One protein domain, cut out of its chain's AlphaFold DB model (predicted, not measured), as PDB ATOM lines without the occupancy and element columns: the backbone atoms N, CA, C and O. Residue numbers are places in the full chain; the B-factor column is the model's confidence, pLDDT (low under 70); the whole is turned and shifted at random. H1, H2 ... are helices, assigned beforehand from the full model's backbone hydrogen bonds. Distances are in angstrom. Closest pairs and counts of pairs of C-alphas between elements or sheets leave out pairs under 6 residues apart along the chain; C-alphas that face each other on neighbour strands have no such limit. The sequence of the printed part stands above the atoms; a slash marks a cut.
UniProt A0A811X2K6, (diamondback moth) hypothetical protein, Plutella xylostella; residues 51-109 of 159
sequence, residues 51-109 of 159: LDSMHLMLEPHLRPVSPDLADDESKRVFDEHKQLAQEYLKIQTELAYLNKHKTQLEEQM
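AT A GLANCE: This is residues 51 to 109 of the 159 residues of the protein "(diamondback moth) hypothetical protein" of Plutella xylostella (UniProt A0A811X2K6). One long, unbent helix, H2, makes the length of this rod, and a one-turn helix, H1, packs on the side of H2 at residues 82 to 86. From H1 a long loop, residues 58 to 71, folds back to the beginning of H2, while residues 90 to 109 stick out as a free arm. You have 59 printed residues with two named helices, H1 then H2, and no named strand; the class is all helix. The whole is extended, with a radius of gyration of the C-alphas of 16.5 A and spans of 60 by 17 by 15 A.

HOW THE PARTS SIT: Start at H1, residues 54 to 57, which is too short for any pair of O i and N i+4 inside it; its one pair of O i and N i+3 is within hydrogen-bond range. Go on to H2, residues 72 to 108, where every O i to N i+4 pair is within hydrogen-bond range. H1 and H2 touch, H2 with residues 82 to 86 alone; look for their closest C-alphas at His 55 and Ala 85, 5.5 A apart. Their centres are 11.4 A apart.

IN THESE COORDINATES: Find C-alpha 54 at (-48.687, -28.620, 44.737), where H1 begins; it ends at C-alpha 57, 5.7 A away. Then find C-alpha 72 at (-63.685, -11.619, 45.008); from there H2 runs 54.9 A to C-alpha 108 at (-14.630, -35.588, 50.654).

THE WHOLE: The two C-alphas farthest apart are those of Ala 70 and Met 109, 59.7 A. Without residues 90 to 109, which stand free, the body of 39 residues spans 29 by 16 by 13 A. The link from H1 to H2, 14 residues, is long. The printed part has no cut. The mean pLDDT of the printed part is 93.2, and no printed residue is under 70.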
ATOM      1  N   LEU A  51     -49.010 -28.467  38.761       71.12
ATOM      2  CA  LEU A  51     -48.476 -27.368  39.576       71.12
ATOM      3  C   LEU A  51     -49.560 -26.731  40.448       71.12
ATOM      4  O   LEU A  51     -49.305 -26.331  41.587       71.12
ATOM      5  N   ASP A  52     -50.787 -26.701  39.935       81.31
ATOM      6  CA  ASP A  52     -51.945 -26.131  40.613       81.31
ATOM      7  C   ASP A  52     -52.264 -26.854  41.937       81.31
ATOM      8  O   ASP A  52     -52.672 -26.246  42.922       81.31
ATOM      9  N   SER A  53     -51.990 -28.156  42.022       86.81
ATOM     10  CA  SER A  53     -52.256 -28.944  43.231       86.81
ATOM     11  C   SER A  53     -51.087 -29.008  44.227       86.81
ATOM     12  O   SER A  53     -51.287 -29.485  45.346       86.81
ATOM     13  N   MET A  54     -49.903 -28.466  43.909       87.81
ATOM     14  CA  MET A  54     -48.687 -28.620  44.737       87.81
ATOM     15  C   MET A  54     -48.838 -28.146  46.183       87.81
ATOM     16  O   MET A  54     -48.282 -28.762  47.089       87.81
ATOM     17  N   HIS A  55     -49.650 -27.117  46.437       88.75
ATOM     18  CA  HIS A  55     -49.953 -26.645  47.794       88.75
ATOM     19  C   HIS A  55     -50.519 -27.739  48.730       88.75
ATOM     20  O   HIS A  55     -50.450 -27.598  49.946       88.75
ATOM     21  N   LEU A  56     -51.027 -28.862  48.201       90.81
ATOM     22  CA  LEU A  56     -51.520 -29.993  48.994       90.81
ATOM     23  C   LEU A  56     -50.387 -30.828  49.603       90.81
ATOM     24  O   LEU A  56     -50.622 -31.550  50.572       90.81
ATOM     25  N   MET A  57     -49.167 -30.719  49.070       90.38
ATOM     26  CA  MET A  57     -47.975 -31.368  49.623       90.38
ATOM     27  C   MET A  57     -47.504 -30.707  50.924       90.38
ATOM     28  O   MET A  57     -46.765 -31.324  51.685       90.38
ATOM     29  N   LEU A  58     -47.927 -29.465  51.185       91.06
ATOM     30  CA  LEU A  58     -47.605 -28.756  52.418       91.06
ATOM     31  C   LEU A  58     -48.339 -29.341  53.622       91.06
ATOM     32  O   LEU A  58     -49.405 -29.961  53.499       91.06
ATOM     33  N   GLU A  59     -47.789 -29.086  54.807       91.81
ATOM     34  CA  GLU A  59     -48.478 -29.364  56.061       91.81
ATOM     35  C   GLU A  59     -49.806 -28.599  56.137       91.81
ATOM     36  O   GLU A  59     -49.884 -27.474  55.642       91.81
ATOM     37  N   PRO A  60     -50.852 -29.157  56.774       90.56
ATOM     38  CA  PRO A  60     -52.191 -28.564  56.762       90.56
ATOM     39  C   PRO A  60     -52.249 -27.097  57.201       90.56
ATOM     40  O   PRO A  60     -53.049 -26.338  56.668       90.56
ATOM     41  N   HIS A  61     -51.390 -26.694  58.140       90.75
ATOM     42  CA  HIS A  61     -51.345 -25.332  58.675       90.75
ATOM     43  C   HIS A  61     -50.617 -24.324  57.762       90.75
ATOM     44  O   HIS A  61     -50.703 -23.124  58.000       90.75
ATOM     45  N   LEU A  62     -49.911 -24.802  56.731       90.38
ATOM     46  CA  LEU A  62     -49.201 -23.991  55.731       90.38
ATOM     47  C   LEU A  62     -49.956 -23.890  54.399       90.38
ATOM     48  O   LEU A  62     -49.479 -23.247  53.466       90.38
ATOM     49  N   ARG A  63     -51.111 -24.552  54.271       92.69
ATOM     50  CA  ARG A  63     -51.894 -24.525  53.032       92.69
ATOM     51  C   ARG A  63     -52.698 -23.229  52.921       92.69
ATOM     52  O   ARG A  63     -53.147 -22.708  53.944       92.69
ATOM     53  N   PRO A  64     -52.952 -22.742  51.695       93.00
ATOM     54  CA  PRO A  64     -53.896 -21.655  51.478       93.00
ATOM     55  C   PRO A  64     -55.276 -22.006  52.048       93.00
ATOM     56  O   PRO A  64     -55.773 -23.119  51.864       93.00
ATOM     57  N   VAL A  65     -55.882 -21.053  52.755       91.38
ATOM     58  CA  VAL A  65     -57.229 -21.203  53.315       91.38
ATOM     59  C   VAL A  65     -58.239 -21.170  52.176       91.38
ATOM     60  O   VAL A  65     -58.147 -20.298  51.320       91.38
ATOM     61  N   SER A  66     -59.203 -22.094  52.169       91.19
ATOM     62  CA  SER A  66     -60.238 -22.152  51.133       91.19
ATOM     63  C   SER A  66     -60.917 -20.789  50.931       91.19
ATOM     64  O   SER A  66     -61.322 -20.180  51.926       91.19
ATOM     65  N   PRO A  67     -61.069 -20.320  49.679       93.69
ATOM     66  CA  PRO A  67     -61.650 -19.012  49.415       93.69
ATOM     67  C   PRO A  67     -63.155 -19.010  49.693       93.69
ATOM     68  O   PRO A  67     -63.839 -20.017  49.479       93.69
ATOM     69  N   ASP A  68     -63.677 -17.858  50.107       93.62
ATOM     70  CA  ASP A  68     -65.110 -17.591  50.045       93.62
ATOM     71  C   ASP A  68     -65.504 -17.321  48.585       93.62
ATOM     72  O   ASP A  68     -64.907 -16.502  47.889       93.62
ATOM     73  N   LEU A  69     -66.517 -18.032  48.091       90.31
ATOM     74  CA  LEU A  69     -66.956 -17.929  46.700       90.31
ATOM     75  C   LEU A  69     -67.787 -16.665  46.438       90.31
ATOM     76  O   LEU A  69     -67.928 -16.264  45.278       90.31
ATOM     77  N   ALA A  70     -68.330 -16.050  47.490       93.31
ATOM     78  CA  ALA A  70     -69.123 -14.829  47.396       93.31
ATOM     79  C   ALA A  70     -68.268 -13.552  47.344       93.31
ATOM     80  O   ALA A  70     -68.769 -12.519  46.903       93.31
ATOM     81  N   ASP A  71     -67.004 -13.628  47.763       94.88
ATOM     82  CA  ASP A  71     -66.094 -12.489  47.847       94.88
ATOM     83  C   ASP A  71     -64.931 -12.629  46.857       94.88
ATOM     84  O   ASP A  71     -64.240 -13.648  46.807       94.88
ATOM     85  N   ASP A  72     -64.715 -11.599  46.045       94.38
ATOM     86  CA  ASP A  72     -63.685 -11.619  45.008       94.38
ATOM     87  C   ASP A  72     -62.284 -11.356  45.578       94.38
ATOM     88  O   ASP A  72     -61.306 -11.915  45.077       94.38
ATOM     89  N   GLU A  73     -62.176 -10.596  46.674       94.12
ATOM     90  CA  GLU A  73     -60.896 -10.399  47.362       94.12
ATOM     91  C   GLU A  73     -60.416 -11.706  48.011       94.12
ATOM     92  O   GLU A  73     -59.244 -12.062  47.886       94.12
ATOM     93  N   SER A  74     -61.320 -12.484  48.622       95.62
ATOM     94  CA  SER A  74     -60.990 -13.800  49.186       95.62
ATOM     95  C   SER A  74     -60.386 -14.762  48.152       95.62
ATOM     96  O   SER A  74     -59.373 -15.412  48.425       95.62
ATOM     97  N   LYS A  75     -60.952 -14.815  46.939       95.00
ATOM     98  CA  LYS A  75     -60.411 -15.624  45.829       95.00
ATOM     99  C   LYS A  75     -59.017 -15.158  45.428       95.00
ATOM    100  O   LYS A  75     -58.120 -15.981  45.265       95.00
ATOM    101  N   ARG A  76     -58.820 -13.840  45.330       95.00
ATOM    102  CA  ARG A  76     -57.526 -13.257  44.967       95.00
ATOM    103  C   ARG A  76     -56.440 -13.613  45.983       95.00
ATOM    104  O   ARG A  76     -55.366 -14.059  45.595       95.00
ATOM    105  N   VAL A  77     -56.737 -13.472  47.276       94.69
ATOM    106  CA  VAL A  77     -55.807 -13.820  48.363       94.69
ATOM    107  C   VAL A  77     -55.465 -15.312  48.345       94.69
ATOM    108  O   VAL A  77     -54.307 -15.682  48.540       94.69
ATOM    109  N   PHE A  78     -56.444 -16.182  48.080       95.12
ATOM    110  CA  PHE A  78     -56.199 -17.616  47.934       95.12
ATOM    111  C   PHE A  78     -55.220 -17.926  46.793       95.12
ATOM    112  O   PHE A  78     -54.271 -18.688  46.998       95.12
ATOM    113  N   ASP A  79     -55.408 -17.309  45.625       92.75
ATOM    114  CA  ASP A  79     -54.531 -17.504  44.468       92.75
ATOM    115  C   ASP A  79     -53.108 -16.978  44.726       92.75
ATOM    116  O   ASP A  79     -52.129 -17.648  44.389       92.75
ATOM    117  N   GLU A  80     -52.969 -15.826  45.390       93.94
ATOM    118  CA  GLU A  80     -51.668 -15.291  45.824       93.94
ATOM    119  C   GLU A  80     -50.959 -16.258  46.791       93.94
ATOM    120  O   GLU A  80     -49.789 -16.605  46.607       93.94
ATOM    121  N   HIS A  81     -51.675 -16.771  47.796       94.81
ATOM    122  CA  HIS A  81     -51.126 -17.742  48.746       94.81
ATOM    123  C   HIS A  81     -50.741 -19.064  48.075       94.81
ATOM    124  O   HIS A  81     -49.782 -19.719  48.489       94.81
ATOM    125  N   LYS A  82     -51.463 -19.465  47.028       93.31
ATOM    126  CA  LYS A  82     -51.147 -20.652  46.235       93.31
ATOM    127  C   LYS A  82     -49.830 -20.492  45.483       93.31
ATOM    128  O   LYS A  82     -49.024 -21.420  45.500       93.31
ATOM    129  N   GLN A  83     -49.578 -19.323  44.898       92.00
ATOM    130  CA  GLN A  83     -48.290 -19.014  44.267       92.00
ATOM    131  C   GLN A  83     -47.156 -19.036  45.299       92.00
ATOM    132  O   GLN A  83     -46.147 -19.710  45.095       92.00
ATOM    133  N   LEU A  84     -47.357 -18.407  46.461       93.62
ATOM    134  CA  LEU A  84     -46.360 -18.407  47.534       93.62
ATOM    135  C   LEU A  84     -46.050 -19.824  48.050       93.62
ATOM    136  O   LEU A  84     -44.895 -20.166  48.296       93.62
ATOM    137  N   ALA A  85     -47.068 -20.677  48.172       93.88
ATOM    138  CA  ALA A  85     -46.904 -22.080  48.542       93.88
ATOM    139  C   ALA A  85     -46.030 -22.853  47.536       93.88
ATOM    140  O   ALA A  85     -45.199 -23.674  47.938       93.88
ATOM    141  N   GLN A  86     -46.188 -22.585  46.237       91.50
ATOM    142  CA  GLN A  86     -45.356 -23.186  45.190       91.50
ATOM    143  C   GLN A  86     -43.898 -22.718  45.301       91.50
ATOM    144  O   GLN A  86     -42.980 -23.540  45.244       91.50
ATOM    145  N   GLU A  87     -43.675 -21.419  45.504       92.69
ATOM    146  CA  GLU A  87     -42.332 -20.860  45.693       92.69
ATOM    147  C   GLU A  87     -41.646 -21.422  46.938       92.69
ATOM    148  O   GLU A  87     -40.476 -21.808  46.884       92.69
ATOM    149  N   TYR A  88     -42.380 -21.549  48.043       94.12
ATOM    150  CA  TYR A  88     -41.866 -22.154  49.264       94.12
ATOM    151  C   TYR A  88     -41.393 -23.593  49.022       94.12
ATOM    152  O   TYR A  88     -40.276 -23.936  49.401       94.12
ATOM    153  N   LEU A  89     -42.193 -24.429  48.347       93.06
ATOM    154  CA  LEU A  89     -41.800 -25.808  48.026       93.06
ATOM    155  C   LEU A  89     -40.551 -25.871  47.143       93.06
ATOM    156  O   LEU A  89     -39.675 -26.713  47.364       93.06
ATOM    157  N   LYS A  90     -40.446 -24.966  46.166       93.44
ATOM    158  CA  LYS A  90     -39.255 -24.840  45.326       93.44
ATOM    159  C   LYS A  90     -38.022 -24.521  46.173       93.44
ATOM    160  O   LYS A  90     -37.037 -25.252  46.101       93.44
ATOM    161  N   ILE A  91     -38.100 -23.498  47.025       95.62
ATOM    162  CA  ILE A  91     -36.992 -23.091  47.899       95.62
ATOM    163  C   ILE A  91     -36.624 -24.212  48.877       95.62
ATOM    164  O   ILE A  91     -35.443 -24.487  49.070       95.62
ATOM    165  N   GLN A  92     -37.604 -24.907  49.460       95.06
ATOM    166  CA  GLN A  92     -37.351 -26.051  50.343       95.06
ATOM    167  C   GLN A  92     -36.593 -27.171  49.625       95.06
ATOM    168  O   GLN A  92     -35.646 -27.742  50.170       95.06
ATOM    169  N   THR A  93     -36.974 -27.457  48.381       95.31
ATOM    170  CA  THR A  93     -36.310 -28.475  47.560       95.31
ATOM    171  C   THR A  93     -34.875 -28.068  47.226       95.31
ATOM    172  O   THR A  93     -33.954 -28.872  47.376       95.31
ATOM    173  N   GLU A  94     -34.666 -26.814  46.822       96.88
ATOM    174  CA  GLU A  94     -33.335 -26.264  46.547       96.88
ATOM    175  C   GLU A  94     -32.450 -26.289  47.801       96.88
ATOM    176  O   GLU A  94     -31.303 -26.735  47.735       96.88
ATOM    177  N   LEU A  95     -32.989 -25.902  48.961       97.00
ATOM    178  CA  LEU A  95     -32.282 -25.936  50.241       97.00
ATOM    179  C   LEU A  95     -31.858 -27.361  50.609       97.00
ATOM    180  O   LEU A  95     -30.709 -27.584  50.994       97.00
ATOM    181  N   ALA A  96     -32.759 -28.334  50.456       97.00
ATOM    182  CA  ALA A  96     -32.456 -29.737  50.714       97.00
ATOM    183  C   ALA A  96     -31.357 -30.263  49.777       97.00
ATOM    184  O   ALA A  96     -30.432 -30.946  50.227       97.00
ATOM    185  N   TYR A  97     -31.420 -29.913  48.488       97.44
ATOM    186  CA  TYR A  97     -30.411 -30.304  47.505       97.44
ATOM    187  C   TYR A  97     -29.038 -29.699  47.818       97.44
ATOM    188  O   TYR A  97     -28.038 -30.417  47.854       97.44
ATOM    189  N   LEU A  98     -28.990 -28.396  48.107       97.75
ATOM    190  CA  LEU A  98     -27.759 -27.693  48.463       97.75
ATOM    191  C   LEU A  98     -27.152 -28.231  49.756       97.75
ATOM    192  O   LEU A  98     -25.940 -28.426  49.820       97.75
ATOM    193  N   ASN A  99     -27.976 -28.515  50.766       96.06
ATOM    194  CA  ASN A  99     -27.496 -29.082  52.020       96.06
ATOM    195  C   ASN A  99     -26.883 -30.470  51.795       96.06
ATOM    196  O   ASN A  99     -25.766 -30.729  52.233       96.06
ATOM    197  N   LYS A 100     -27.558 -31.329  51.021       97.12
ATOM    198  CA  LYS A 100     -27.021 -32.641  50.646       97.12
ATOM    199  C   LYS A 100     -25.681 -32.517  49.919       97.12
ATOM    200  O   LYS A 100     -24.734 -33.212  50.270       97.12
ATOM    201  N   HIS A 101     -25.593 -31.637  48.923       97.38
ATOM    202  CA  HIS A 101     -24.363 -31.431  48.162       97.38
ATOM    203  C   HIS A 101     -23.228 -30.882  49.042       97.38
ATOM    204  O   HIS A 101     -22.089 -31.328  48.940       97.38
ATOM    205  N   LYS A 102     -23.541 -29.963  49.961       96.38
ATOM    206  CA  LYS A 102     -22.592 -29.458  50.957       96.38
ATOM    207  C   LYS A 102     -22.050 -30.586  51.838       96.38
ATOM    208  O   LYS A 102     -20.839 -30.664  52.007       96.38
ATOM    209  N   THR A 103     -22.913 -31.455  52.367       95.81
ATOM    210  CA  THR A 103     -22.484 -32.602  53.184       95.81
ATOM    211  C   THR A 103     -21.598 -33.557  52.387       95.81
ATOM    212  O   THR A 103     -20.561 -33.973  52.882       95.81
ATOM    213  N   GLN A 104     -21.940 -33.837  51.126       97.19
ATOM    214  CA  GLN A 104     -21.113 -34.681  50.255       97.19
ATOM    215  C   GLN A 104     -19.720 -34.098  50.005       97.19
ATOM    216  O   GLN A 104     -18.750 -34.845  49.941       97.19
ATOM    217  N   LEU A 105     -19.613 -32.775  49.857       96.31
ATOM    218  CA  LEU A 105     -18.314 -32.111  49.753       96.31
ATOM    219  C   LEU A 105     -17.541 -32.198  51.071       96.31
ATOM    220  O   LEU A 105     -16.356 -32.494  51.049       96.31
ATOM    221  N   GLU A 106     -18.202 -31.989  52.211       94.56
ATOM    222  CA  GLU A 106     -17.581 -32.122  53.537       94.56
ATOM    223  C   GLU A 106     -17.050 -33.535  53.803       94.56
ATOM    224  O   GLU A 106     -15.986 -33.674  54.395       94.56
ATOM    225  N   GLU A 107     -17.749 -34.569  53.338       96.12
ATOM    226  CA  GLU A 107     -17.305 -35.967  53.422       96.12
ATOM    227  C   GLU A 107     -16.063 -36.263  52.562       96.12
ATOM    228  O   GLU A 107     -15.362 -37.240  52.821       96.12
ATOM    229  N   GLN A 108     -15.794 -35.448  51.537       96.38
ATOM    230  CA  GLN A 108     -14.630 -35.588  50.654       96.38
ATOM    231  C   GLN A 108     -13.409 -34.790  51.129       96.38
ATOM    232  O   GLN A 108     -12.318 -35.007  50.601       96.38
ATOM    233  N   MET A 109     -13.586 -33.871  52.082       95.75
ATOM    234  CA  MET A 109     -12.505 -33.056  52.639       95.75
ATOM    235  C   MET A 109     -11.625 -33.876  53.583       95.75
ATOM    236  O   MET A 109     -12.098 -34.802  54.248       95.75
TER     237      MET A 109